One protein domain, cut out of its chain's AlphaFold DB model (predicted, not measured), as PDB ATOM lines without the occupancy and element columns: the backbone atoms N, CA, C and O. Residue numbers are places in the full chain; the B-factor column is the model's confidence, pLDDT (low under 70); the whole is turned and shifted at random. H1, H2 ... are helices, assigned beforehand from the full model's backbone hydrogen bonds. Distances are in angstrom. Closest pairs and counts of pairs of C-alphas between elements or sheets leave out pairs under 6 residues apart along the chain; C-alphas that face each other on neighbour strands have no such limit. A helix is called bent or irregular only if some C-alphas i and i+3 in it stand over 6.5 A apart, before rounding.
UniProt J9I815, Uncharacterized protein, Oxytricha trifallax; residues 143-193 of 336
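Overview. This is residues 143 to 193 of the 336 residues of an uncharacterized protein of Oxytricha trifallax (UniProt J9I815). What shape do these atoms make? The long helix H2 makes the middle, with the short helix H3 folded back beside its later part as a helical hairpin, while H1 packs on H2 at an angle from another side through residues 149 to 153. Residues 162 to 167, of which 165 to 167 belong to H2, stick out past the other parts. What is it built of? The printed part has 51 residues with three named helices, in the order H1, H2, H3 along the chain, and no named strand; the class is all helix. How large and how dense is it? It is only just compact, close to loose, with a radius of gyration of the C-alphas of 11.8 A, and it spans 34 by 23 by 18 A along its three main axes.

Along the chain. Where does the first helix run? H1 holds residues 143 to 155, from C-alpha 143 at (-18.933, 18.017, 4.101) to C-alpha 155 at (-24.001, 0.899, 0.354), a length of 18.2 A. Where is the longest helix? H2 holds residues 165 to 182, 18 residues, beginning with C-alpha 165 at (-37.675, 3.369, -5.255) and measuring 26.6 A from first to last C-alpha. It is irregular, with C-alphas 178 and 181 standing 7.4 A apart, against about 5 A in a regular helix. What comes last? H3 holds residues 185 to 191, and its last C-alpha, that of Leu 191, is at (-24.887, 12.596, -13.873). It is irregular too, with C-alphas 186 and 189 standing 7.3 A apart.

Arrangement. How does H1 stand to H2? They touch, with residues 149 to 153 of H1 and residues 171 to 175 of H2 alone, and their closest C-alphas, those of Leu 149 and Met 171, are 7.1 A apart. Their lines stand at a steep tilt of 49 degrees, and they run opposite ways. How does H3 stand to H2? They touch, H2 with residues 175 to 180 alone, and their closest C-alphas, those of Lys 176 and Leu 191, are 5.5 A apart. They form a helical hairpin, at a shallow tilt of 20 degrees, opposite ways, although the line of each irregular helix is a rough one. Do H1 and H3 meet? They are apart, with no C-alpha of the one within 8 A of the other. What do the backbone N and O atoms show? In H1 every O i to N i+4 pair is within hydrogen-bond range. In H2 12 of 14 such pairs are within range, and in H3 0 of 3, where 3 of 4 O i to N i+3 pairs are within range.

Size, cuts and confidence. How far does the domain reach? The two C-alphas farthest apart, those of Ala 160 and Leu 185, are 34.0 A from each other, and the first and last printed C-alphas, those of Leu 143 and Ile 193, are 23.4 A apart. Is the printed part unbroken, and how are its helices joined? It has no cut from residue 143 to residue 193. H1 and H2 are joined by a short link of 9 residues, and H2 and H3 by a tight link of 2 residues. Where is the model's confidence low? The mean pLDDT of the printed part is 72.9, and 18 residues are under 70: residues 156 to 167, 169 to 170, 173 to 174, 185 and 188. H1 has a mean pLDDT of 82, while H2 and H3 each have 71.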
ATOM      1  N   LEU A 143     -19.792  19.184   4.285       83.62
ATOM      2  CA  LEU A 143     -18.933  18.017   4.101       83.62
ATOM      3  C   LEU A 143     -19.576  16.741   4.665       83.62
ATOM      4  O   LEU A 143     -19.543  15.694   4.012       83.62
ATOM      5  N   GLU A 144     -20.206  16.822   5.838       82.44
ATOM      6  CA  GLU A 144     -20.941  15.709   6.444       82.44
ATOM      7  C   GLU A 144     -22.113  15.260   5.555       82.44
ATOM      8  O   GLU A 144     -22.267  14.070   5.272       82.44
ATOM      9  N   MET A 145     -22.908  16.204   5.038       77.12
ATOM     10  CA  MET A 145     -24.019  15.907   4.125       77.12
ATOM     11  C   MET A 145     -23.543  15.197   2.850       77.12
ATOM     12  O   MET A 145     -24.141  14.197   2.440       77.12
ATOM     13  N   ILE A 146     -22.447  15.674   2.251       82.88
ATOM     14  CA  ILE A 146     -21.830  15.059   1.067       82.88
ATOM     15  C   ILE A 146     -21.325  13.649   1.391       82.88
ATOM     16  O   ILE A 146     -21.570  12.708   0.631       82.88
ATOM     17  N   THR A 147     -20.661  13.478   2.534       87.25
ATOM     18  CA  THR A 147     -20.123  12.184   2.979       87.25
ATOM     19  C   THR A 147     -21.239  11.167   3.206       87.25
ATOM     20  O   THR A 147     -21.153  10.032   2.732       87.25
ATOM     21  N   ASN A 148     -22.335  11.586   3.843       81.50
ATOM     22  CA  ASN A 148     -23.516  10.757   4.062       81.50
ATOM     23  C   ASN A 148     -24.185  10.351   2.744       81.50
ATOM     24  O   ASN A 148     -24.543   9.185   2.572       81.50
ATOM     25  N   LEU A 149     -24.325  11.279   1.791       82.69
ATOM     26  CA  LEU A 149     -24.865  10.976   0.464       82.69
ATOM     27  C   LEU A 149     -23.991   9.954  -0.280       82.69
ATOM     28  O   LEU A 149     -24.511   8.981  -0.823       82.69
ATOM     29  N   LYS A 150     -22.664  10.136  -0.257       87.81
ATOM     30  CA  LYS A 150     -21.703   9.202  -0.861       87.81
ATOM     31  C   LYS A 150     -21.783   7.809  -0.230       87.81
ATOM     32  O   LYS A 150     -21.792   6.815  -0.950       87.81
ATOM     33  N   SER A 151     -21.861   7.733   1.100       84.75
ATOM     34  CA  SER A 151     -22.018   6.470   1.833       84.75
ATOM     35  C   SER A 151     -23.301   5.742   1.421       84.75
ATOM     36  O   SER A 151     -23.247   4.573   1.042       84.75
ATOM     37  N   LYS A 152     -24.437   6.454   1.378       79.94
ATOM     38  CA  LYS A 152     -25.722   5.896   0.925       79.94
ATOM     39  C   LYS A 152     -25.641   5.338  -0.499       79.94
ATOM     40  O   LYS A 152     -26.047   4.203  -0.719       79.94
ATOM     41  N   LEU A 153     -25.061   6.090  -1.439       81.25
ATOM     42  CA  LEU A 153     -24.887   5.646  -2.830       81.25
ATOM     43  C   LEU A 153     -24.059   4.356  -2.931       81.25
ATOM     44  O   LEU A 153     -24.414   3.459  -3.689       81.25
ATOM     45  N   ASN A 154     -22.984   4.242  -2.149       83.25
ATOM     46  CA  ASN A 154     -22.089   3.085  -2.196       83.25
ATOM     47  C   ASN A 154     -22.654   1.850  -1.479       83.25
ATOM     48  O   ASN A 154     -22.452   0.733  -1.954       83.25
ATOM     49  N   ASN A 155     -23.394   2.019  -0.380       77.19
ATOM     50  CA  ASN A 155     -24.001   0.899   0.354       77.19
ATOM     51  C   ASN A 155     -25.050   0.137  -0.477       77.19
ATOM     52  O   ASN A 155     -25.338  -1.029  -0.208       77.19
ATOM     53  N   HIS A 156     -25.588   0.761  -1.529       69.00
ATOM     54  CA  HIS A 156     -26.446   0.083  -2.501       69.00
ATOM     55  C   HIS A 156     -25.720  -0.908  -3.400       69.00
ATOM     56  O   HIS A 156     -26.340  -1.850  -3.886       69.00
ATOM     57  N   ILE A 157     -24.418  -0.718  -3.606       64.81
ATOM     58  CA  ILE A 157     -23.592  -1.640  -4.386       64.81
ATOM     59  C   ILE A 157     -23.354  -2.925  -3.581       64.81
ATOM     60  O   ILE A 157     -23.358  -4.013  -4.147       64.81
ATOM     61  N   SER A 158     -23.215  -2.819  -2.255       61.44
ATOM     62  CA  SER A 158     -22.987  -3.956  -1.353       61.44
ATOM     63  C   SER A 158     -24.266  -4.659  -0.871       61.44
ATOM     64  O   SER A 158     -24.173  -5.559  -0.042       61.44
ATOM     65  N   GLN A 159     -25.449  -4.275  -1.379       65.19
ATOM     66  CA  GLN A 159     -26.769  -4.837  -1.024       65.19
ATOM     67  C   GLN A 159     -27.119  -4.789   0.478       65.19
ATOM     68  O   GLN A 159     -28.028  -5.479   0.933       65.19
ATOM     69  N   ALA A 160     -26.435  -3.953   1.264       57.47
ATOM     70  CA  ALA A 160     -26.566  -3.945   2.721       57.47
ATOM     71  C   ALA A 160     -27.860  -3.278   3.237       57.47
ATOM     72  O   ALA A 160     -28.164  -3.378   4.425       57.47
ATOM     73  N   GLN A 161     -28.619  -2.579   2.382       62.81
ATOM     74  CA  GLN A 161     -29.766  -1.767   2.795       62.81
ATOM     75  C   GLN A 161     -30.940  -1.853   1.804       62.81
ATOM     76  O   GLN A 161     -30.767  -1.662   0.600       62.81
ATOM     77  N   ILE A 162     -32.148  -2.087   2.330       61.34
ATOM     78  CA  ILE A 162     -33.414  -2.015   1.582       61.34
ATOM     79  C   ILE A 162     -33.894  -0.557   1.590       61.34
ATOM     80  O   ILE A 162     -34.075   0.018   2.662       61.34
ATOM     81  N   LEU A 163     -34.115   0.038   0.415       64.69
ATOM     82  CA  LEU A 163     -34.691   1.382   0.258       64.69
ATOM     83  C   LEU A 163     -35.850   1.366  -0.732       64.69
ATOM     84  O   LEU A 163     -35.916   0.518  -1.624       64.69
ATOM     85  N   SER A 164     -36.762   2.324  -0.571       69.44
ATOM     86  CA  SER A 164     -37.847   2.518  -1.525       69.44
ATOM     87  C   SER A 164     -37.312   3.075  -2.848       69.44
ATOM     88  O   SER A 164     -36.297   3.777  -2.893       69.44
ATOM     89  N   SER A 165     -38.024   2.810  -3.944       62.97
ATOM     90  CA  SER A 165     -37.675   3.369  -5.255       62.97
ATOM     91  C   SER A 165     -37.675   4.902  -5.242       62.97
ATOM     92  O   SER A 165     -36.832   5.516  -5.889       62.97
ATOM     93  N   SER A 166     -38.571   5.532  -4.476       57.91
ATOM     94  CA  SER A 166     -38.605   6.989  -4.313       57.91
ATOM     95  C   SER A 166     -37.372   7.531  -3.594       57.91
ATOM     96  O   SER A 166     -36.806   8.524  -4.049       57.91
ATOM     97  N   ASP A 167     -36.913   6.865  -2.532       63.69
ATOM     98  CA  ASP A 167     -35.727   7.301  -1.784       63.69
ATOM     99  C   ASP A 167     -34.461   7.151  -2.631       63.69
ATOM    100  O   ASP A 167     -33.586   8.021  -2.625       63.69
ATOM    101  N   PHE A 168     -34.386   6.077  -3.424       72.38
ATOM    102  CA  PHE A 168     -33.286   5.847  -4.353       72.38
ATOM    103  C   PHE A 168     -33.225   6.923  -5.448       72.38
ATOM    104  O   PHE A 168     -32.169   7.502  -5.699       72.38
ATOM    105  N   ILE A 169     -34.364   7.262  -6.063       67.94
ATOM    106  CA  ILE A 169     -34.431   8.343  -7.057       67.94
ATOM    107  C   ILE A 169     -34.089   9.700  -6.432       67.94
ATOM    108  O   ILE A 169     -33.358  10.488  -7.036       67.94
ATOM    109  N   GLN A 170     -34.558   9.979  -5.213       66.62
ATOM    110  CA  GLN A 170     -34.217  11.212  -4.503       66.62
ATOM    111  C   GLN A 170     -32.709  11.308  -4.246       66.62
ATOM    112  O   GLN A 170     -32.114  12.363  -4.451       66.62
ATOM    113  N   MET A 171     -32.075  10.202  -3.865       71.81
ATOM    114  CA  MET A 171     -30.630  10.129  -3.674       71.81
ATOM    115  C   MET A 171     -29.858  10.450  -4.967       71.81
ATOM    116  O   MET A 171     -28.919  11.247  -4.930       71.81
ATOM    117  N   LEU A 172     -30.276   9.905  -6.116       73.38
ATOM    118  CA  LEU A 172     -29.672  10.218  -7.419       73.38
ATOM    119  C   LEU A 172     -29.853  11.694  -7.804       73.38
ATOM    120  O   LEU A 172     -28.910  12.347  -8.251       73.38
ATOM    121  N   ASN A 173     -31.052  12.242  -7.588       69.94
ATOM    122  CA  ASN A 173     -31.341  13.647  -7.867       69.94
ATOM    123  C   ASN A 173     -30.528  14.589  -6.973       69.94
ATOM    124  O   ASN A 173     -30.030  15.603  -7.459       69.94
ATOM    125  N   ASN A 174     -30.337  14.237  -5.699       68.44
ATOM    126  CA  ASN A 174     -29.492  14.997  -4.781       68.44
ATOM    127  C   ASN A 174     -28.038  15.031  -5.266       68.44
ATOM    128  O   ASN A 174     -27.416  16.090  -5.244       68.44
ATOM    129  N   ALA A 175     -27.511  13.908  -5.768       75.19
ATOM    130  CA  ALA A 175     -26.167  13.863  -6.344       75.19
ATOM    131  C   ALA A 175     -26.058  14.734  -7.604       75.19
ATOM    132  O   ALA A 175     -25.127  15.529  -7.731       75.19
ATOM    133  N   LYS A 176     -27.041  14.646  -8.509       73.38
ATOM    134  CA  LYS A 176     -27.089  15.473  -9.721       73.38
ATOM    135  C   LYS A 176     -27.150  16.965  -9.392       73.38
ATOM    136  O   LYS A 176     -26.406  17.742  -9.981       73.38
ATOM    137  N   LEU A 177     -28.016  17.371  -8.462       72.19
ATOM    138  CA  LEU A 177     -28.189  18.773  -8.081       72.19
ATOM    139  C   LEU A 177     -26.934  19.344  -7.416       72.19
ATOM    140  O   LEU A 177     -26.583  20.486  -7.688       72.19
ATOM    141  N   LEU A 178     -26.265  18.548  -6.580       76.06
ATOM    142  CA  LEU A 178     -25.051  18.964  -5.885       76.06
ATOM    143  C   LEU A 178     -23.859  19.114  -6.838       76.06
ATOM    144  O   LEU A 178     -23.012  19.967  -6.610       76.06
ATOM    145  N   LEU A 179     -23.790  18.301  -7.898       79.38
ATOM    146  CA  LEU A 179     -22.624  18.227  -8.783       79.38
ATOM    147  C   LEU A 179     -22.778  18.979 -10.110       79.38
ATOM    148  O   LEU A 179     -21.771  19.206 -10.774       79.38
ATOM    149  N   LYS A 180     -23.993  19.380 -10.512       72.25
ATOM    150  CA  LYS A 180     -24.248  19.998 -11.831       72.25
ATOM    151  C   LYS A 180     -23.352  21.209 -12.128       72.25
ATOM    152  O   LYS A 180     -22.922  21.361 -13.263       72.25
ATOM    153  N   ASP A 181     -23.040  22.020 -11.118       74.81
ATOM    154  CA  ASP A 181     -22.272  23.262 -11.285       74.81
ATOM    155  C   ASP A 181     -20.750  23.018 -11.201       74.81
ATOM    156  O   ASP A 181     -19.953  23.901 -11.507       74.81
ATOM    157  N   PHE A 182     -20.335  21.799 -10.831       77.06
ATOM    158  CA  PHE A 182     -18.933  21.374 -10.714       77.06
ATOM    159  C   PHE A 182     -18.486  20.456 -11.862       77.06
ATOM    160  O   PHE A 182     -17.335  20.020 -11.901       77.06
ATOM    161  N   VAL A 183     -19.389  20.140 -12.793       72.81
ATOM    162  CA  VAL A 183     -19.152  19.242 -13.926       72.81
ATOM    163  C   VAL A 183     -19.172  20.045 -15.222       72.81
ATOM    164  O   VAL A 183     -19.979  20.956 -15.401       72.81
ATOM    165  N   LYS A 184     -18.274  19.713 -16.155       76.69
ATOM    166  CA  LYS A 184     -18.258  20.344 -17.479       76.69
ATOM    167  C   LYS A 184     -19.575  20.080 -18.208       76.69
ATOM    168  O   LYS A 184     -20.138  18.994 -18.098       76.69
ATOM    169  N   LEU A 185     -20.007  21.028 -19.039       67.31
ATOM    170  CA  LEU A 185     -21.243  20.914 -19.826       67.31
ATOM    171  C   LEU A 185     -21.342  19.593 -20.616       67.31
ATOM    172  O   LEU A 185     -22.409  18.987 -20.665       67.31
ATOM    173  N   GLU A 186     -20.230  19.125 -21.187       70.69
ATOM    174  CA  GLU A 186     -20.137  17.868 -21.952       70.69
ATOM    175  C   GLU A 186     -20.352  16.600 -21.108       70.69
ATOM    176  O   GLU A 186     -20.811  15.579 -21.617       70.69
ATOM    177  N   ASP A 187     -20.071  16.670 -19.808       72.62
ATOM    178  CA  ASP A 187     -20.162  15.546 -18.879       72.62
ATOM    179  C   ASP A 187     -21.484  15.532 -18.091       72.62
ATOM    180  O   ASP A 187     -21.772  14.556 -17.398       72.62
ATOM    181  N   LEU A 188     -22.336  16.557 -18.221       62.38
ATOM    182  CA  LEU A 188     -23.601  16.663 -17.477       62.38
ATOM    183  C   LEU A 188     -24.531  15.463 -17.682       62.38
ATOM    184  O   LEU A 188     -25.236  15.062 -16.753       62.38
ATOM    185  N   SER A 189     -24.529  14.853 -18.871       70.06
ATOM    186  CA  SER A 189     -25.342  13.661 -19.132       70.06
ATOM    187  C   SER A 189     -24.924  12.470 -18.270       70.06
ATOM    188  O   SER A 189     -25.775  11.654 -17.925       70.06
ATOM    189  N   LYS A 190     -23.641  12.384 -17.887       81.50
ATOM    190  CA  LYS A 190     -23.099  11.307 -17.042       81.50
ATOM    191  C   LYS A 190     -23.644  11.361 -15.612       81.50
ATOM    192  O   LYS A 190     -23.616  10.356 -14.919       81.50
ATOM    193  N   LEU A 191     -24.207  12.492 -15.172       70.25
ATOM    194  CA  LEU A 191     -24.887  12.596 -13.873       70.25
ATOM    195  C   LEU A 191     -26.265  11.905 -13.847       70.25
ATOM    196  O   LEU A 191     -26.872  11.794 -12.784       70.25
ATOM    197  N   SER A 192     -26.790  11.460 -14.996       74.75
ATOM    198  CA  SER A 192     -28.053  10.718 -15.085       74.75
ATOM    199  C   SER A 192     -27.797   9.216 -15.121       74.75
ATOM    200  O   SER A 192     -27.050   8.743 -15.976       74.75
ATOM    201  N   ILE A 193     -28.487   8.436 -14.281       76.31
ATOM    202  CA  ILE A 193     -28.340   6.968 -14.271       76.31
ATOM    203  C   ILE A 193     -28.667   6.330 -15.631       76.31
ATOM    204  O   ILE A 193     -28.066   5.332 -16.009       76.31
TER     205      ILE A 193